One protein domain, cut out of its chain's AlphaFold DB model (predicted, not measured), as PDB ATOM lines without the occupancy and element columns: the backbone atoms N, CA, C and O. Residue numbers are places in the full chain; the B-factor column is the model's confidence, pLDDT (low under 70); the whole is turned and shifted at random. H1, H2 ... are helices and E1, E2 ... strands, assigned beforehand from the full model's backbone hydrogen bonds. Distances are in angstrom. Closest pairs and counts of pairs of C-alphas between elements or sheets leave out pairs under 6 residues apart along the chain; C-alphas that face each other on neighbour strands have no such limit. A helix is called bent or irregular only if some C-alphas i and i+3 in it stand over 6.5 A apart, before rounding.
ATOM      1  N   CYS A 553     149.360 108.815 140.607       94.25
ATOM      2  CA  CYS A 553     150.028 109.744 139.689       94.25
ATOM      3  C   CYS A 553     151.331 110.357 140.248       94.25
ATOM      4  O   CYS A 553     152.058 111.045 139.520       94.25
ATOM      5  N   THR A 554     151.640 110.130 141.530       93.38
ATOM      6  CA  THR A 554     152.905 110.529 142.178       93.38
ATOM      7  C   THR A 554     153.712 109.333 142.687       93.38
ATOM      8  O   THR A 554     154.939 109.373 142.652       93.38
ATOM      9  N   ARG A 555     153.037 108.263 143.123       95.00
ATOM     10  CA  ARG A 555     153.623 106.999 143.585       95.00
ATOM     11  C   ARG A 555     152.853 105.831 142.948       95.00
ATOM     12  O   ARG A 555     151.934 105.310 143.581       95.00
ATOM     13  N   PRO A 556     153.170 105.455 141.697       96.56
ATOM     14  CA  PRO A 556     152.503 104.349 141.021       96.56
ATOM     15  C   PRO A 556     152.919 103.014 141.655       96.56
ATOM     16  O   PRO A 556     154.043 102.872 142.140       96.56
ATOM     17  N   ALA A 557     152.023 102.030 141.627       97.44
ATOM     18  CA  ALA A 557     152.285 100.663 142.081       97.44
ATOM     19  C   ALA A 557     151.923  99.650 140.980       97.44
ATOM     20  O   ALA A 557     151.004  99.916 140.197       97.44
ATOM     21  N   PRO A 558     152.662  98.535 140.853       97.56
ATOM     22  CA  PRO A 558     152.390  97.542 139.824       97.56
ATOM     23  C   PRO A 558     151.178  96.687 140.202       97.56
ATOM     24  O   PRO A 558     150.916  96.445 141.379       97.56
ATOM     25  N   TYR A 559     150.484  96.188 139.183       98.00
ATOM     26  CA  TYR A 559     149.567  95.059 139.283       98.00
ATOM     27  C   TYR A 559     149.959  94.022 138.228       98.00
ATOM     28  O   TYR A 559     149.619  94.131 137.051       98.00
ATOM     29  N   SER A 560     150.716  93.012 138.652       97.31
ATOM     30  CA  SER A 560     151.352  92.018 137.786       97.31
ATOM     31  C   SER A 560     150.354  91.175 136.984       97.31
ATOM     32  O   SER A 560     150.723  90.655 135.928       97.31
ATOM     33  N   GLY A 561     149.092  91.094 137.414       96.19
ATOM     34  CA  GLY A 561     147.999  90.447 136.679       96.19
ATOM     35  C   GLY A 561     147.527  91.210 135.433       96.19
ATOM     36  O   GLY A 561     146.901  90.613 134.561       96.19
ATOM     37  N   ALA A 562     147.860  92.500 135.288       97.06
ATOM     38  CA  ALA A 562     147.419  93.315 134.155       97.06
ATOM     39  C   ALA A 562     147.953  92.826 132.796       97.06
ATOM     40  O   ALA A 562     149.045  92.255 132.679       97.06
ATOM     41  N   THR A 563     147.202  93.117 131.734       96.00
ATOM     42  CA  THR A 563     147.653  92.954 130.347       96.00
ATOM     43  C   THR A 563     148.891  93.834 130.078       96.00
ATOM     44  O   THR A 563     148.885  94.999 130.471       96.00
ATOM     45  N   PRO A 564     149.959  93.325 129.426       95.25
ATOM     46  CA  PRO A 564     151.128  94.135 129.071       95.25
ATOM     47  C   PRO A 564     150.806  95.228 128.045       95.25
ATOM     48  O   PRO A 564     149.968  95.028 127.160       95.25
ATOM     49  N   TYR A 565     151.531  96.345 128.097       93.81
ATOM     50  CA  TYR A 565     151.383  97.419 127.113       93.81
ATOM     51  C   TYR A 565     151.659  96.943 125.679       93.81
ATOM     52  O   TYR A 565     152.635  96.246 125.403       93.81
ATOM     53  N   GLY A 566     150.783  97.325 124.748       90.56
ATOM     54  CA  GLY A 566     150.862  96.961 123.333       90.56
ATOM     55  C   GLY A 566     150.340  95.562 122.986       90.56
ATOM     56  O   GLY A 566     150.238  95.251 121.799       90.56
ATOM     57  N   ALA A 567     149.960  94.733 123.969       90.19
ATOM     58  CA  ALA A 567     149.355  93.420 123.714       90.19
ATOM     59  C   ALA A 567     147.918  93.513 123.156       90.19
ATOM     60  O   ALA A 567     147.449  92.588 122.493       90.19
ATOM     61  N   THR A 568     147.231  94.638 123.383       86.81
ATOM     62  CA  THR A 568     145.895  94.947 122.849       86.81
ATOM     63  C   THR A 568     145.877  96.318 122.177       86.81
ATOM     64  O   THR A 568     146.624  97.219 122.559       86.81
ATOM     65  N   ARG A 569     144.992  96.505 121.191       86.88
ATOM     66  CA  ARG A 569     144.751  97.792 120.521       86.88
ATOM     67  C   ARG A 569     143.242  98.071 120.482       86.88
ATOM     68  O   ARG A 569     142.530  97.259 119.892       86.88
ATOM     69  N   PRO A 570     142.750  99.185 121.056       90.75
ATOM     70  CA  PRO A 570     143.477 100.145 121.897       90.75
ATOM     71  C   PRO A 570     143.977  99.516 123.213       90.75
ATOM     72  O   PRO A 570     143.478  98.487 123.668       90.75
ATOM     73  N   ASN A 571     144.957 100.155 123.845       93.94
ATOM     74  CA  ASN A 571     145.312  99.907 125.239       93.94
ATOM     75  C   ASN A 571     144.246 100.586 126.115       93.94
ATOM     76  O   ASN A 571     144.196 101.816 126.154       93.94
ATOM     77  N   ARG A 572     143.374  99.814 126.787       95.94
ATOM     78  CA  ARG A 572     142.353 100.389 127.686       95.94
ATOM     79  C   ARG A 572     143.030 101.136 128.835       95.94
ATOM     80  O   ARG A 572     143.963 100.620 129.456       95.94
ATOM     81  N   ALA A 573     142.543 102.338 129.115       96.12
ATOM     82  CA  ALA A 573     143.202 103.305 129.975       96.12
ATOM     83  C   ALA A 573     142.261 103.884 131.037       96.12
ATOM     84  O   ALA A 573     141.114 104.222 130.737       96.12
ATOM     85  N   LEU A 574     142.751 104.060 132.264       95.75
ATOM     86  CA  LEU A 574     142.102 104.942 133.240       95.75
ATOM     87  C   LEU A 574     142.686 106.350 133.091       95.75
ATOM     88  O   LEU A 574     143.902 106.523 133.176       95.75
ATOM     89  N   PHE A 575     141.831 107.346 132.868       94.12
ATOM     90  CA  PHE A 575     142.229 108.748 132.721       94.12
ATOM     91  C   PHE A 575     141.905 109.523 133.997       94.12
ATOM     92  O   PHE A 575     140.790 109.424 134.503       94.12
ATOM     93  N   TYR A 576     142.862 110.313 134.482       93.38
ATOM     94  CA  TYR A 576     142.697 111.152 135.667       93.38
ATOM     95  C   TYR A 576     143.197 112.568 135.420       93.38
ATOM     96  O   TYR A 576     144.350 112.765 135.026       93.38
ATOM     97  N   GLY A 577     142.342 113.540 135.731       90.44
ATOM     98  CA  GLY A 577     142.608 114.952 135.512       90.44
ATOM     99  C   GLY A 577     142.270 115.406 134.093       90.44
ATOM    100  O   GLY A 577     142.073 114.612 133.168       90.44
ATOM    101  N   ASN A 578     142.221 116.729 133.948       88.69
ATOM    102  CA  ASN A 578     141.841 117.432 132.724       88.69
ATOM    103  C   ASN A 578     140.519 116.927 132.108       88.69
ATOM    104  O   ASN A 578     140.404 116.665 130.908       88.69
ATOM    105  N   ASP A 579     139.519 116.780 132.980       89.81
ATOM    106  CA  ASP A 579     138.217 116.172 132.690       89.81
ATOM    107  C   ASP A 579     137.466 116.881 131.546       89.81
ATOM    108  O   ASP A 579     136.675 116.244 130.854       89.81
ATOM    109  N   GLU A 580     137.762 118.158 131.272       91.56
ATOM    110  CA  GLU A 580     137.257 118.922 130.117       91.56
ATOM    111  C   GLU A 580     137.535 118.220 128.774       91.56
ATOM    112  O   GLU A 580     136.679 118.211 127.887       91.56
ATOM    113  N   TYR A 581     138.701 117.579 128.636       93.44
ATOM    114  CA  TYR A 581     139.096 116.866 127.419       93.44
ATOM    115  C   TYR A 581     139.109 115.344 127.603       93.44
ATOM    116  O   TYR A 581     138.706 114.620 126.693       93.44
ATOM    117  N   THR A 582     139.491 114.822 128.775       92.31
ATOM    118  CA  THR A 582     139.540 113.364 129.000       92.31
ATOM    119  C   THR A 582     138.143 112.731 129.087       92.31
ATOM    120  O   THR A 582     137.953 111.588 128.648       92.31
ATOM    121  N   SER A 583     137.112 113.471 129.523       91.94
ATOM    122  CA  SER A 583     135.715 113.000 129.463       91.94
ATOM    123  C   SER A 583     135.238 112.751 128.026       91.94
ATOM    124  O   SER A 583     134.545 111.762 127.791       91.94
ATOM    125  N   ARG A 584     135.699 113.556 127.058       95.00
ATOM    126  CA  ARG A 584     135.321 113.509 125.630       95.00
ATOM    127  C   ARG A 584     135.961 112.355 124.845       95.00
ATOM    128  O   ARG A 584     135.584 112.111 123.701       95.00
ATOM    129  N   LEU A 585     136.924 111.640 125.433       95.25
ATOM    130  CA  LEU A 585     137.589 110.495 124.793       95.25
ATOM    131  C   LEU A 585     136.645 109.282 124.614       95.25
ATOM    132  O   LEU A 585     135.767 109.087 125.464       95.25
ATOM    133  N   PRO A 586     136.838 108.440 123.577       95.75
ATOM    134  CA  PRO A 586     135.965 107.300 123.281       95.75
ATOM    135  C   PRO A 586     135.869 106.274 124.420       95.75
ATOM    136  O   PRO A 586     136.799 106.102 125.212       95.75
ATOM    137  N   ALA A 587     134.738 105.568 124.500       93.94
ATOM    138  CA  ALA A 587     134.470 104.602 125.568       93.94
ATOM    139  C   ALA A 587     135.341 103.340 125.443       93.94
ATOM    140  O   ALA A 587     135.794 102.790 126.441       93.94
ATOM    141  N   GLU A 588     135.643 102.920 124.216       93.62
ATOM    142  CA  GLU A 588     136.511 101.788 123.895       93.62
ATOM    143  C   GLU A 588     137.985 102.015 124.278       93.62
ATOM    144  O   GLU A 588     138.742 101.054 124.404       93.62
ATOM    145  N   TRP A 589     138.401 103.266 124.516       95.81
ATOM    146  CA  TRP A 589     139.728 103.589 125.062       95.81
ATOM    147  C   TRP A 589     139.751 103.545 126.593       95.81
ATOM    148  O   TRP A 589     140.826 103.540 127.187       95.81
ATOM    149  N   LYS A 590     138.586 103.523 127.253       95.31
ATOM    150  CA  LYS A 590     138.467 103.661 128.706       95.31
ATOM    151  C   LYS A 590     138.387 102.302 129.394       95.31
ATOM    152  O   LYS A 590     137.602 101.427 129.019       95.31
ATOM    153  N   ALA A 591     139.208 102.126 130.422       95.81
ATOM    154  CA  ALA A 591     139.050 101.072 131.413       95.81
ATOM    155  C   ALA A 591     137.942 101.452 132.412       95.81
ATOM    156  O   ALA A 591     137.630 102.628 132.594       95.81
ATOM    157  N   THR A 592     137.340 100.441 133.035       93.19
ATOM    158  CA  THR A 592     136.249 100.594 134.019       93.19
ATOM    159  C   THR A 592     136.727 100.391 135.458       93.19
ATOM    160  O   THR A 592     136.127 100.920 136.387       93.19
ATOM    161  N   ASP A 593     137.827  99.661 135.628       94.56
ATOM    162  CA  ASP A 593     138.516  99.383 136.886       94.56
ATOM    163  C   ASP A 593     140.018  99.160 136.604       94.56
ATOM    164  O   ASP A 593     140.422  98.989 135.452       94.56
ATOM    165  N   ALA A 594     140.855  99.137 137.643       95.19
ATOM    166  CA  ALA A 594     142.279  98.828 137.532       95.19
ATOM    167  C   ALA A 594     142.574  97.428 136.953       95.19
ATOM    168  O   ALA A 594     143.597  97.259 136.294       95.19
ATOM    169  N   ALA A 595     141.689  96.440 137.147       95.81
ATOM    170  CA  ALA A 595     141.854  95.098 136.581       95.81
ATOM    171  C   ALA A 595     141.745  95.075 135.044       95.81
ATOM    172  O   ALA A 595     142.392  94.263 134.389       95.81
ATOM    173  N   ASP A 596     140.950  95.994 134.486       95.75
ATOM    174  CA  ASP A 596     140.707  96.173 133.049       95.75
ATOM    175  C   ASP A 596     141.774  97.033 132.349       95.75
ATOM    176  O   ASP A 596     141.752  97.189 131.123       95.75
ATOM    177  N   ALA A 597     142.635  97.692 133.125       97.06
ATOM    178  CA  ALA A 597     143.502  98.753 132.648       97.06
ATOM    179  C   ALA A 597     144.863  98.208 132.197       97.06
ATOM    180  O   ALA A 597     145.562  97.518 132.935       97.06
ATOM    181  N   VAL A 598     145.270  98.590 130.987       97.69
ATOM    182  CA  VAL A 598     146.632  98.380 130.479       97.69
ATOM    183  C   VAL A 598     147.535  99.531 130.934       97.69
ATOM    184  O   VAL A 598     148.688  99.326 131.322       97.69
ATOM    185  N   ILE A 599     146.991 100.753 130.916       97.31
ATOM    186  CA  ILE A 599     147.697 101.986 131.277       97.31
ATOM    187  C   ILE A 599     146.864 102.897 132.187       97.31
ATOM    188  O   ILE A 599     145.632 102.885 132.162       97.31
ATOM    189  N   ILE A 600     147.550 103.734 132.961       97.31
ATOM    190  CA  ILE A 600     146.959 104.841 133.722       97.31
ATOM    191  C   ILE A 600     147.525 106.150 133.171       97.31
ATOM    192  O   ILE A 600     148.741 106.314 133.058       97.31
ATOM    193  N   VAL A 601     146.636 107.071 132.805       96.25
ATOM    194  CA  VAL A 601     146.940 108.334 132.128       96.25
ATOM    195  C   VAL A 601     146.648 109.488 133.082       96.25
ATOM    196  O   VAL A 601     145.495 109.824 133.346       96.25
ATOM    197  N   CYS A 602     147.710 110.099 133.599       95.69
ATOM    198  CA  CYS A 602     147.649 111.228 134.519       95.69
ATOM    199  C   CYS A 602     147.853 112.535 133.741       95.69
ATOM    200  O   CYS A 602     148.981 112.853 133.353       95.69
ATOM    201  N   ALA A 603     146.770 113.280 133.516       94.62
ATOM    202  CA  ALA A 603     146.773 114.557 132.811       94.62
ATOM    203  C   ALA A 603     146.842 115.738 133.794       94.62
ATOM    204  O   ALA A 603     146.087 115.810 134.766       94.62
ATOM    205  N   GLY A 604     147.766 116.666 133.548       92.69
ATOM    206  CA  GLY A 604     147.905 117.902 134.316       92.69
ATOM    207  C   GLY A 604     146.945 119.010 133.876       92.69
ATOM    208  O   GLY A 604     146.095 118.829 133.000       92.69
ATOM    209  N   ALA A 605     147.100 120.184 134.490       92.31
ATOM    210  CA  ALA A 605     146.366 121.388 134.110       92.31
ATOM    211  C   ALA A 605     146.686 121.822 132.667       92.31
ATOM    212  O   ALA A 605     147.778 121.569 132.161       92.31
ATOM    213  N   THR A 606     145.728 122.483 132.019       94.50
ATOM    214  CA  THR A 606     145.879 122.992 130.651       94.50
ATOM    215  C   THR A 606     146.838 124.181 130.599       94.50
ATOM    216  O   THR A 606     146.739 125.112 131.399       94.50
ATOM    217  N   GLU A 607     147.742 124.161 129.625       95.75
ATOM    218  CA  GLU A 607     148.752 125.179 129.350       95.75
ATOM    219  C   GLU A 607     148.637 125.695 127.907       95.75
ATOM    220  O   GLU A 607     148.203 124.980 126.999       95.75
ATOM    221  N   TYR A 608     149.099 126.923 127.663       96.38
ATOM    222  CA  TYR A 608     149.190 127.482 126.315       96.38
ATOM    223  C   TYR A 608     150.311 126.829 125.493       96.38
ATOM    224  O   TYR A 608     151.495 127.016 125.775       96.38
ATOM    225  N   GLY A 609     149.927 126.102 124.440       95.94
ATOM    226  CA  GLY A 609     150.835 125.515 123.455       95.94
ATOM    227  C   GLY A 609     151.276 126.495 122.357       95.94
ATOM    228  O   GLY A 609     151.173 127.716 122.517       95.94
ATOM    229  N   PRO A 610     151.763 125.984 121.210       96.81
ATOM    230  CA  PRO A 610     152.138 126.810 120.064       96.81
ATOM    231  C   PRO A 610     150.996 127.699 119.558       96.81
ATOM    232  O   PRO A 610     149.825 127.312 119.588       96.81
ATOM    233  N   ALA A 611     151.347 128.876 119.037       96.69
ATOM    234  CA  ALA A 611     150.409 129.737 118.324       96.69
ATOM    235  C   ALA A 611     149.915 129.065 117.032       96.69
ATOM    236  O   ALA A 611     150.686 128.411 116.327       96.69
ATOM    237  N   VAL A 612     148.628 129.247 116.742       96.81
ATOM    238  CA  VAL A 612     147.950 128.766 115.532       96.81
ATOM    239  C   VAL A 612     147.702 129.939 114.588       96.81
ATOM    240  O   VAL A 612     148.110 129.892 113.433       96.81
ATOM    241  N   GLU A 613     147.086 131.009 115.096       97.06
ATOM    242  CA  GLU A 613     146.720 132.195 114.319       97.06
ATOM    243  C   GLU A 613     146.573 133.417 115.241       97.06
ATOM    244  O   GLU A 613     146.256 133.269 116.423       97.06
ATOM    245  N   THR A 614     146.779 134.625 114.715       96.81
ATOM    246  CA  THR A 614     146.585 135.888 115.445       96.81
ATOM    247  C   THR A 614     145.651 136.781 114.640       96.81
ATOM    248  O   THR A 614     145.928 137.047 113.471       96.81
ATOM    249  N   CYS A 615     144.565 137.251 115.257       95.19
ATOM    250  CA  CYS A 615     143.535 138.046 114.585       95.19
ATOM    251  C   CYS A 615     143.141 139.292 115.397       95.19
ATOM    252  O   CYS A 615     143.086 139.217 116.628       95.19
ATOM    253  N   PRO A 616     142.837 140.422 114.733       93.88
ATOM    254  CA  PRO A 616     142.405 141.647 115.395       93.88
ATOM    255  C   PRO A 616     140.926 141.576 115.800       93.88
ATOM    256  O   PRO A 616     140.076 141.177 115.003       93.88
ATOM    257  N   TYR A 617     140.614 142.042 117.008       91.25
ATOM    258  CA  TYR A 617     139.249 142.219 117.517       91.25
ATOM    259  C   TYR A 617     139.013 143.657 117.952       91.25
ATOM    260  O   TYR A 617     139.934 144.317 118.434       91.25
ATOM    261  N   GLU A 618     137.774 144.137 117.820       86.81
ATOM    262  CA  GLU A 618     137.372 145.446 118.340       86.81
ATOM    263  C   GLU A 618     137.616 145.519 119.857       86.81
ATOM    264  O   GLU A 618     137.233 144.628 120.614       86.81
ATOM    265  N   ALA A 619     138.286 146.585 120.295       83.88
ATOM    266  CA  ALA A 619     138.718 146.775 121.675       83.88
ATOM    267  C   ALA A 619     138.462 148.237 122.083       83.88
ATOM    268  O   ALA A 619     139.291 149.101 121.780       83.88
ATOM    269  N   PRO A 620     137.339 148.546 122.764       77.44
ATOM    270  CA  PRO A 620     136.892 149.925 122.993       77.44
ATOM    271  C   PRO A 620     137.874 150.828 123.757       77.44
ATOM    272  O   PRO A 620     137.817 152.047 123.608       77.44
ATOM    273  N   LEU A 621     138.771 150.247 124.563       77.44
ATOM    274  CA  LEU A 621     139.818 150.972 125.299       77.44
ATOM    275  C   LEU A 621     141.202 150.943 124.620       77.44
ATOM    276  O   LEU A 621     142.144 151.545 125.137       77.44
ATOM    277  N   SER A 622     141.353 150.277 123.470       78.81
ATOM    278  CA  SER A 622     142.610 150.287 122.714       78.81
ATOM    279  C   SER A 622     142.820 151.639 122.018       78.81
ATOM    280  O   SER A 622     141.903 152.127 121.354       78.81
ATOM    281  N   PRO A 623     144.035 152.226 122.048       78.44
ATOM    282  CA  PRO A 623     144.339 153.459 121.315       78.44
ATOM    283  C   PRO A 623     144.241 153.310 119.785       78.44
ATOM    284  O   PRO A 623     144.250 154.319 119.082       78.44
ATOM    285  N   PHE A 624     144.138 152.080 119.268       80.81
ATOM    286  CA  PHE A 624     143.940 151.785 117.845       80.81
ATOM    287  C   PHE A 624     142.505 151.334 117.509       80.81
ATOM    288  O   PHE A 624     142.206 151.083 116.346       80.81
ATOM    289  N   GLY A 625     141.615 151.215 118.504       84.38
ATOM    290  CA  GLY A 625     140.249 150.689 118.354       84.38
ATOM    291  C   GLY A 625     140.149 149.163 118.213       84.38
ATOM    292  O   GLY A 625     139.059 148.610 118.333       84.38
ATOM    293  N   TYR A 626     141.276 148.476 118.015       88.38
ATOM    294  CA  TYR A 626     141.381 147.017 117.985       88.38
ATOM    295  C   TYR A 626     142.547 146.521 118.849       88.38
ATOM    296  O   TYR A 626     143.453 147.289 119.186       88.38
ATOM    297  N   THR A 627     142.536 145.238 119.203       90.31
ATOM    298  CA  THR A 627     143.678 144.527 119.791       90.31
ATOM    299  C   THR A 627     143.883 143.195 119.081       90.31
ATOM    300  O   THR A 627     142.913 142.559 118.666       90.31
ATOM    301  N   ASP A 628     145.134 142.769 118.945       93.31
ATOM    302  CA  ASP A 628     145.469 141.476 118.353       93.31
ATOM    303  C   ASP A 628     145.351 140.372 119.413       93.31
ATOM    304  O   ASP A 628     145.923 140.470 120.501       93.31
ATOM    305  N   VAL A 629     144.607 139.312 119.089       95.75
ATOM    306  CA  VAL A 629     144.393 138.141 119.948       95.75
ATOM    307  C   VAL A 629     145.016 136.919 119.283       95.75
ATOM    308  O   VAL A 629     144.687 136.587 118.143       95.75
ATOM    309  N   THR A 630     145.917 136.241 119.993       97.19
ATOM    310  CA  THR A 630     146.601 135.038 119.499       97.19
ATOM    311  C   THR A 630     145.910 133.775 119.996       97.19
ATOM    312  O   THR A 630     145.900 133.488 121.194       97.19
ATOM    313  N   PHE A 631     145.380 132.989 119.061       97.19
ATOM    314  CA  PHE A 631     144.853 131.652 119.309       97.19
ATOM    315  C   PHE A 631     146.015 130.671 119.412       97.19
ATOM    316  O   PHE A 631     146.822 130.534 118.487       97.19
ATOM    317  N   LYS A 632     146.102 129.978 120.543       97.69
ATOM    318  CA  LYS A 632     147.110 128.955 120.821       97.69
ATOM    319  C   LYS A 632     146.471 127.581 120.930       97.69
ATOM    320  O   LYS A 632     145.326 127.446 121.363       97.69
ATOM    321  N   LYS A 633     147.239 126.549 120.578       97.56
ATOM    322  CA  LYS A 633     146.864 125.167 120.876       97.56
ATOM    323  C   LYS A 633     146.665 124.982 122.377       97.56
ATOM    324  O   LYS A 633     147.378 125.567 123.194       97.56
ATOM    325  N   ILE A 634     145.747 124.092 122.710       97.50
ATOM    326  CA  ILE A 634     145.612 123.521 124.046       97.50
ATOM    327  C   ILE A 634     146.790 122.562 124.245       97.50
ATOM    328  O   ILE A 634     147.001 121.673 123.420       97.50
ATOM    329  N   SER A 635     147.584 122.752 125.298       97.25
ATOM    330  CA  SER A 635     148.687 121.858 125.656       97.25
ATOM    331  C   SER A 635     148.433 121.235 127.022       97.25
ATOM    332  O   SER A 635     148.042 121.924 127.961       97.25
ATOM    333  N   ILE A 636     148.624 119.924 127.140       96.62
ATOM    334  CA  ILE A 636     148.355 119.178 128.372       96.62
ATOM    335  C   ILE A 636     149.586 118.326 128.689       96.62
ATOM    336  O   ILE A 636     149.904 117.436 127.897       96.62
ATOM    337  N   PRO A 637     150.292 118.540 129.812       96.31
ATOM    338  CA  PRO A 637     151.328 117.615 130.255       96.31
ATOM    339  C   PRO A 637     150.671 116.308 130.724       96.31
ATOM    340  O   PRO A 637     149.817 116.315 131.611       96.31
ATOM    341  N   VAL A 638     151.054 115.184 130.119       96.31
ATOM    342  CA  VAL A 638     150.468 113.860 130.353       96.31
ATOM    343  C   VAL A 638     151.566 112.841 130.640       96.31
ATOM    344  O   VAL A 638     152.487 112.662 129.843       96.31
ATOM    345  N   ARG A 639     151.418 112.123 131.760       97.12
ATOM    346  CA  ARG A 639     152.252 110.970 132.125       97.12
ATOM    347  C   ARG A 639     151.436 109.687 132.049       97.12
ATOM    348  O   ARG A 639     150.368 109.595 132.653       97.12
ATOM    349  N   VAL A 640     151.950 108.711 131.309       96.94
ATOM    350  CA  VAL A 640     151.325 107.408 131.062       96.94
ATOM    351  C   VAL A 640     152.144 106.322 131.744       96.94
ATOM    352  O   VAL A 640     153.328 106.160 131.446       96.94
ATOM    353  N   PHE A 641     151.507 105.568 132.633       97.62
ATOM    354  CA  PHE A 641     152.109 104.470 133.385       97.62
ATOM    355  C   PHE A 641     151.572 103.128 132.885       97.62
ATOM    356  O   PHE A 641     150.364 102.997 132.689       97.62
ATOM    357  N   GLU A 642     152.432 102.120 132.725       97.56
ATOM    358  CA  GLU A 642     151.984 100.735 132.545       97.56
ATOM    359  C   GLU A 642     151.437 100.200 133.871       97.56
ATOM    360  O   GLU A 642     152.157 100.184 134.871       97.56
ATOM    361  N   VAL A 643     150.204  99.690 133.886       97.75
ATOM    362  CA  VAL A 643     149.600  99.113 135.102       97.75
ATOM    363  C   VAL A 643     150.401  97.896 135.575       97.75
ATOM    364  O   VAL A 643     150.653  97.736 136.769       97.75
ATOM    365  N   LYS A 644     150.887  97.078 134.633       97.75
ATOM    366  CA  LYS A 644     151.625  95.841 134.914       97.75
ATOM    367  C   LYS A 644     152.944  96.046 135.665       97.75
ATOM    368  O   LYS A 644     153.323  95.193 136.462       97.75
ATOM    369  N   THR A 645     153.653  97.149 135.411       97.25
ATOM    370  CA  THR A 645     155.015  97.372 135.941       97.25
ATOM    371  C   THR A 645     155.206  98.691 136.690       97.25
ATOM    372  O   THR A 645     156.305  98.937 137.187       97.25
ATOM    373  N   ALA A 646     154.176  99.545 136.769       97.12
ATOM    374  CA  ALA A 646     154.224 100.921 137.284       97.12
ATOM    375  C   ALA A 646     155.221 101.862 136.578       97.12
ATOM    376  O   ALA A 646     155.464 102.980 137.039       97.12
ATOM    377  N   ARG A 647     155.816 101.438 135.456       96.75
ATOM    378  CA  ARG A 647     156.807 102.230 134.725       96.75
ATOM    379  C   ARG A 647     156.125 103.302 133.889       96.75
ATOM    380  O   ARG A 647     155.110 103.042 133.249       96.75
ATOM    381  N   VAL A 648     156.726 104.490 133.848       97.44
ATOM    382  CA  VAL A 648     156.361 105.520 132.869       97.44
ATOM    383  C   VAL A 648     156.715 104.999 131.475       97.44
ATOM    384  O   VAL A 648     157.878 104.702 131.206       97.44
ATOM    385  N   ILE A 649     155.712 104.889 130.607       95.62
ATOM    386  CA  ILE A 649     155.881 104.579 129.182       95.62
ATOM    387  C   ILE A 649     156.089 105.881 128.401       95.62
ATOM    388  O   ILE A 649     156.933 105.951 127.510       95.62
ATOM    389  N   VAL A 650     155.309 106.916 128.738       94.50
ATOM    390  CA  VAL A 650     155.273 108.198 128.022       94.50
ATOM    391  C   VAL A 650     155.177 109.351 129.024       94.50
ATOM    392  O   VAL A 650     154.349 109.313 129.933       94.50
ATOM    393  N   ASP A 651     155.992 110.388 128.832       96.31
ATOM    394  CA  ASP A 651     155.893 111.688 129.509       96.31
ATOM    395  C   ASP A 651     156.026 112.775 128.431       96.31
ATOM    396  O   ASP A 651     157.101 112.962 127.855       96.31
ATOM    397  N   VAL A 652     154.905 113.393 128.051       95.62
ATOM    398  CA  VAL A 652     154.812 114.316 126.904       95.62
ATOM    399  C   VAL A 652     153.815 115.438 127.170       95.62
ATOM    400  O   VAL A 652     152.956 115.339 128.042       95.62
ATOM    401  N   ARG A 653     153.870 116.494 126.353       95.94
ATOM    402  CA  ARG A 653     152.741 117.413 126.189       95.94
ATOM    403  C   ARG A 653     151.884 116.967 125.007       95.94
ATOM    404  O   ARG A 653     152.362 116.944 123.877       95.94
ATOM    405  N   VAL A 654     150.629 116.619 125.277       96.12
ATOM    406  CA  VAL A 654     149.594 116.445 124.252       96.12
ATOM    407  C   VAL A 654     149.220 117.828 123.730       96.12
ATOM    408  O   VAL A 654     148.895 118.714 124.518       96.12
ATOM    409  N   GLU A 655     149.272 118.021 122.413       96.44
ATOM    410  CA  GLU A 655     148.806 119.242 121.752       96.44
ATOM    411  C   GLU A 655     147.473 118.985 121.046       96.44
ATOM    412  O   GLU A 655     147.391 118.131 120.163       96.44
ATOM    413  N   ILE A 656     146.448 119.761 121.392       96.81
ATOM    414  CA  ILE A 656     145.115 119.692 120.791       96.81
ATOM    415  C   ILE A 656     144.904 120.940 119.920       96.81
ATOM    416  O   ILE A 656     145.131 122.076 120.352       96.81
ATOM    417  N   GLY A 657     144.527 120.706 118.660       95.06
ATOM    418  CA  GLY A 657     144.141 121.740 117.699       95.06
ATOM    419  C   GLY A 657     142.679 122.167 117.857       95.06
ATOM    420  O   GLY A 657     142.003 121.780 118.803       95.06
ATOM    421  N   GLY A 658     142.186 122.981 116.931       95.62
ATOM    422  CA  GLY A 658     140.796 123.424 116.932       95.62
ATOM    423  C   GLY A 658     140.587 124.655 116.061       95.62
ATOM    424  O   GLY A 658     141.510 125.118 115.390       95.62
ATOM    425  N   ALA A 659     139.375 125.202 116.097       95.31
ATOM    426  CA  ALA A 659     139.049 126.438 115.400       95.31
ATOM    427  C   ALA A 659     139.743 127.653 116.045       95.31
ATOM    428  O   ALA A 659     139.742 127.807 117.270       95.31
ATOM    429  N   SER A 660     140.289 128.528 115.202       95.56
ATOM    430  CA  SER A 660     140.819 129.854 115.534       95.56
ATOM    431  C   SER A 660     139.930 130.956 114.946       95.56
ATOM    432  O   SER A 660     139.072 130.700 114.101       95.56
ATOM    433  N   CYS A 661     140.129 132.189 115.414       94.19
ATOM    434  CA  CYS A 661     139.565 133.410 114.831       94.19
ATOM    435  C   CYS A 661     138.046 133.409 114.505       94.19
ATOM    436  O   CYS A 661     137.657 133.744 113.382       94.19
ATOM    437  N   PRO A 662     137.158 133.061 115.462       94.94
ATOM    438  CA  PRO A 662     135.715 133.210 115.286       94.94
ATOM    439  C   PRO A 662     135.314 134.679 115.075       94.94
ATOM    440  O   PRO A 662     135.901 135.589 115.648       94.94
ATOM    441  N   ALA A 663     134.245 134.925 114.310       91.88
ATOM    442  CA  ALA A 663     133.763 136.285 114.024       91.88
ATOM    443  C   ALA A 663     133.309 137.077 115.271       91.88
ATOM    444  O   ALA A 663     133.217 138.301 115.222       91.88
ATOM    445  N   PHE A 664     133.034 136.383 116.378       89.12
ATOM    446  CA  PHE A 664     132.788 136.953 117.698       89.12
ATOM    447  C   PHE A 664     133.631 136.185 118.718       89.12
ATOM    448  O   PHE A 664     133.643 134.953 118.699       89.12
ATOM    449  N   LEU A 665     134.316 136.905 119.604       88.88
ATOM    450  CA  LEU A 665     135.115 136.334 120.684       88.88
ATOM    451  C   LEU A 665     134.415 136.589 122.019       88.88
ATOM    452  O   LEU A 665     134.276 137.736 122.440       88.88
ATOM    453  N   GLU A 666     133.992 135.520 122.689       85.12
ATOM    454  CA  GLU A 666     133.475 135.594 124.055       85.12
ATOM    455  C   GLU A 666     134.640 135.589 125.056       85.12
ATOM    456  O   GLU A 666     135.530 134.741 124.994       85.12
ATOM    457  N   TYR A 667     134.638 136.537 125.993       83.94
ATOM    458  CA  TYR A 667     135.627 136.632 127.066       83.94
ATOM    459  C   TYR A 667     134.991 137.185 128.343       83.94
ATOM    460  O   TYR A 667     133.955 137.851 128.315       83.94
ATOM    461  N   ARG A 668     135.606 136.895 129.494       78.50
ATOM    462  CA  ARG A 668     135.126 137.357 130.800       78.50
ATOM    463  C   ARG A 668     135.741 138.713 131.147       78.50
ATOM    464  O   ARG A 668     136.941 138.796 131.395       78.50
ATOM    465  N   THR A 669     134.910 139.745 131.244       75.75
ATOM    466  CA  THR A 669     135.286 141.036 131.836       75.75
ATOM    467  C   THR A 669     135.459 140.916 133.357       75.75
ATOM    468  O   THR A 669     134.833 140.074 134.009       75.75
ATOM    469  N   ILE A 670     136.334 141.742 133.941       69.38
ATOM    470  CA  ILE A 670     136.623 141.739 135.383       69.38
ATOM    471  C   ILE A 670     136.097 143.041 135.994       69.38
ATOM    472  O   ILE A 670     136.682 144.109 135.822       69.38
ATOM    473  N   GLY A 671     134.991 142.944 136.733       76.75
ATOM    474  CA  GLY A 671     134.299 144.099 137.309       76.75
ATOM    475  C   GLY A 671     133.326 144.754 136.323       76.75
ATOM    476  O   GLY A 671     132.730 144.083 135.486       76.75
ATOM    477  N   THR A 672     133.133 146.068 136.447       75.38
ATOM    478  CA  THR A 672     132.177 146.856 135.641       75.38
ATOM    479  C   THR A 672     132.802 147.551 134.429       75.38
ATOM    480  O   THR A 672     132.115 148.299 133.735       75.38
ATOM    481  N   VAL A 673     134.095 147.332 134.175       74.00
ATOM    482  CA  VAL A 673     134.839 147.935 133.065       74.00
ATOM    483  C   VAL A 673     135.230 146.836 132.087       74.00
ATOM    484  O   VAL A 673     135.863 145.852 132.470       74.00
ATOM    485  N   ASP A 674     134.863 147.015 130.822       77.62
ATOM    486  CA  ASP A 674     135.404 146.206 129.738       77.62
ATOM    487  C   ASP A 674     136.832 146.673 129.418       77.62
ATOM    488  O   ASP A 674     137.053 147.841 129.101       77.62
ATOM    489  N   LEU A 675     137.799 145.763 129.544       77.06
ATOM    490  CA  LEU A 675     139.218 146.010 129.273       77.06
ATOM    491  C   LEU A 675     139.637 145.560 127.861       77.06
ATOM    492  O   LEU A 675     140.802 145.721 127.500       77.06
ATOM    493  N   GLY A 676     138.705 145.032 127.061       79.50
ATOM    494  CA  GLY A 676     138.987 144.341 125.807       79.50
ATOM    495  C   GLY A 676     139.365 142.866 126.011       79.50
ATOM    496  O   GLY A 676     139.589 142.421 127.145       79.50
ATOM    497  N   PRO A 677     139.431 142.080 124.920       85.00
ATOM    498  CA  PRO A 677     139.743 140.658 124.996       85.00
ATOM    499  C   PRO A 677     141.201 140.404 125.420       85.00
ATOM    500  O   PRO A 677     142.084 141.223 125.146       85.00
ATOM    501  N   PRO A 678     141.489 139.255 126.063       87.38
ATOM    502  CA  PRO A 678     142.850 138.874 126.428       87.38
ATOM    503  C   PRO A 678     143.721 138.655 125.181       87.38
ATOM    504  O   PRO A 678     143.256 138.144 124.167       87.38
ATOM    505  N   SER A 679     145.011 138.985 125.276       89.19
ATOM    506  CA  SER A 679     145.973 138.881 124.161       89.19
ATOM    507  C   SER A 679     146.238 137.449 123.681       89.19
ATOM    508  O   SER A 679     146.751 137.249 122.579       89.19
ATOM    509  N   GLU A 680     145.926 136.451 124.507       93.62
ATOM    510  CA  GLU A 680     146.098 135.029 124.213       93.62
ATOM    511  C   GLU A 680     144.857 134.252 124.660       93.62
ATOM    512  O   GLU A 680     144.345 134.485 125.758       93.62
ATOM    513  N   VAL A 681     144.394 133.332 123.812       95.00
ATOM    514  CA  VAL A 681     143.242 132.447 124.054       95.00
ATOM    515  C   VAL A 681     143.509 131.052 123.491       95.00
ATOM    516  O   VAL A 681     144.363 130.867 122.620       95.00
ATOM    517  N   TYR A 682     142.763 130.058 123.966       95.94
ATOM    518  CA  TYR A 682     142.782 128.715 123.391       95.94
ATOM    519  C   TYR A 682     141.982 128.656 122.081       95.94
ATOM    520  O   TYR A 682     140.992 129.367 121.910       95.94
ATOM    521  N   VAL A 683     142.399 127.782 121.163       96.25
ATOM    522  CA  VAL A 683     141.537 127.289 120.073       96.25
ATOM    523  C   VAL A 683     140.333 126.521 120.625       96.25
ATOM    524  O   VAL A 683     140.410 125.953 121.711       96.25
ATOM    525  N   THR A 684     139.243 126.445 119.859       95.06
ATOM    526  CA  THR A 684     138.047 125.666 120.226       95.06
ATOM    527  C   THR A 684     138.118 124.258 119.611       95.06
ATOM    528  O   THR A 684     137.960 124.141 118.392       95.06
ATOM    529  N   PRO A 685     138.351 123.182 120.392       96.19
ATOM    530  CA  PRO A 685     138.606 121.844 119.853       96.19
ATOM    531  C   PRO A 685     137.316 121.053 119.587       96.19
ATOM    532  O   PRO A 685     136.436 120.948 120.452       96.19
ATOM    533  N   SER A 686     137.229 120.413 118.420       96.25
ATOM    534  CA  SER A 686     136.225 119.379 118.135       96.25
ATOM    535  C   SER A 686     136.604 118.039 118.786       96.25
ATOM    536  O   SER A 686     137.742 117.853 119.216       96.25
ATOM    537  N   ASP A 687     135.669 117.085 118.882       95.62
ATOM    538  CA  ASP A 687     135.994 115.759 119.436       95.62
ATOM    539  C   ASP A 687     137.101 115.041 118.633       95.62
ATOM    540  O   ASP A 687     138.041 114.561 119.264       95.62
ATOM    541  N   PRO A 688     137.108 115.057 117.279       96.12
ATOM    542  CA  PRO A 688     138.248 114.584 116.492       96.12
ATOM    543  C   PRO A 688     139.595 115.243 116.829       96.12
ATOM    544  O   PRO A 688     140.604 114.542 116.817       96.12
ATOM    545  N   ASP A 689     139.637 116.542 117.161       96.25
ATOM    546  CA  ASP A 689     140.886 117.211 117.567       96.25
ATOM    547  C   ASP A 689     141.406 116.642 118.896       96.25
ATOM    548  O   ASP A 689     142.592 116.326 119.029       96.25
ATOM    549  N   VAL A 690     140.506 116.465 119.875       96.25
ATOM    550  CA  VAL A 690     140.829 115.861 121.178       96.25
ATOM    551  C   VAL A 690     141.283 114.410 120.995       96.25
ATOM    552  O   VAL A 690     142.312 114.005 121.534       96.25
ATOM    553  N   HIS A 691     140.553 113.622 120.202       95.50
ATOM    554  CA  HIS A 691     140.876 112.217 119.941       95.50
ATOM    555  C   HIS A 691     142.235 112.085 119.245       95.50
ATOM    556  O   HIS A 691     143.053 111.264 119.664       95.50
ATOM    557  N   ALA A 692     142.527 112.924 118.247       94.62
ATOM    558  CA  ALA A 692     143.822 112.947 117.568       94.62
ATOM    559  C   ALA A 692     144.985 113.220 118.539       94.62
ATOM    560  O   ALA A 692     145.996 112.520 118.476       94.62
ATOM    561  N   GLY A 693     144.822 114.161 119.479       93.12
ATOM    562  CA  GLY A 693     145.840 114.480 120.487       93.12
ATOM    563  C   GLY A 693     146.193 113.307 121.414       93.12
ATOM    564  O   GLY A 693     147.364 113.105 121.731       93.12
ATOM    565  N   PHE A 694     145.205 112.501 121.818       94.88
ATOM    566  CA  PHE A 694     145.404 111.363 122.729       94.88
ATOM    567  C   PHE A 694     145.660 110.011 122.025       94.88
ATOM    568  O   PHE A 694     146.095 109.065 122.683       94.88
ATOM    569  N   THR A 695     145.432 109.897 120.707       93.38
ATOM    570  CA  THR A 695     145.501 108.621 119.952       93.38
ATOM    571  C   THR A 695     146.817 107.862 120.165       93.38
ATOM    572  O   THR A 695     146.805 106.651 120.392       93.38
ATOM    573  N   SER A 696     147.956 108.558 120.131       91.19
ATOM    574  CA  SER A 696     149.295 107.957 120.243       91.19
ATOM    575  C   SER A 696     149.608 107.363 121.620       91.19
ATOM    576  O   SER A 696     150.530 106.560 121.737       91.19
ATOM    577  N   LEU A 697     148.847 107.726 122.660       90.75
ATOM    578  CA  LEU A 697     149.016 107.201 124.018       90.75
ATOM    579  C   LEU A 697     148.303 105.856 124.220       90.75
ATOM    580  O   LEU A 697     148.698 105.070 125.076       90.75
ATOM    581  N   VAL A 698     147.248 105.594 123.439       91.06
ATOM    582  CA  VAL A 698     146.421 104.378 123.532       91.06
ATOM    583  C   VAL A 698     146.638 103.409 122.370       91.06
ATOM    584  O   VAL A 698     146.374 102.217 122.521       91.06
ATOM    585  N   ASN A 699     147.121 103.871 121.214       89.31
ATOM    586  CA  ASN A 699     147.322 103.051 120.017       89.31
ATOM    587  C   ASN A 699     148.677 103.377 119.338       89.31
ATOM    588  O   ASN A 699     148.683 104.038 118.298       89.31
TER     589      ASN A 699
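What this domain is: This is residues 553 to 699 of the 700 residues of an uncharacterized protein of Actinophytocola oryzae (UniProt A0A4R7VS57). A long, narrow rod is built along one very long strand, E4, with the hairpin partner E3 beside one part of it and the hairpin partner E5 beside another. At the E5 end, E1 and E2 widen the sheet and H2 packs on E5; toward the other end, the short E6 joins E4, after a wide loop in residues 657 to 679. The printed part has 147 residues, under half of them in named elements; along the chain come the strand E1, the helix H1, then the five strands from E2 to E6, and last the helix H2, and the six strands make one branched sheet with both parallel and antiparallel neighbour pairs. The class is mixed, helices and strands. The whole is loose, with a radius of gyration of the C-alphas of 19.3 A and spans of 65 by 27 by 22 A.

How they stand to each other: After the unnamed residues 553 to 572 comes E1, residues 573 to 576, parallel to its neighbour E2, residues 599 to 603, with N 576 and O 601 2.9 A apart. Between them, H1, residues 579 to 582, only grazes the sheet; E1, H1 and E2 form a strand-helix-strand unit, two parallel neighbour strands with a helix between, and its crossover is left-handed. E2 is antiparallel to E4, residues 626 to 642, with N 602 and O 639 2.9 A apart. E3, residues 607 to 618, bends by 96 degrees at residue 610; it and E4 are a hairpin, with N 615 and O 629 3.0 A apart. E4 and E5, residues 648 to 656, are also a hairpin, with N 638 and O 652 2.8 A apart. E3, E4 and E5 form a meander, each strand the antiparallel neighbour of the one before. E6, residues 680 to 682, is parallel to E4, with N 681 and O 630 3.0 A apart. E2 and E3 lie on one side of E4, E5 and E6 on the other side. H2, residues 687 to 698, is on the sheet; its closest C-alphas to E5 are those of Gly 693 and Ile 656, 5.3 A apart. H2 is irregular, with C-alphas 693 and 696 7.4 A apart, and 5 of its 8 O i to N i+4 pairs are within hydrogen-bond range; H1 is too short for such a pair.

Where its parts are: E1 begins at C-alpha 573, (143.202, 103.305, 129.975). E4 measures 49.7 A from C-alpha 626, (141.381, 147.017, 117.985), to C-alpha 642; E3 measures 25.7 A, E5 21.8 A and E2 12.7 A. H2 measures 16.0 A and ends at C-alpha 698, (146.421, 104.378, 123.532).

The domain as a whole: The C-alphas of Gly 561 and Pro 623, 65.0 A apart, are the two farthest apart. The printed part has no cut. The links H1 to E2 and E5 to E6 are long, with 16 and 23 residues. The mean pLDDT of the printed part is 92.6, and residue 670 is under 70.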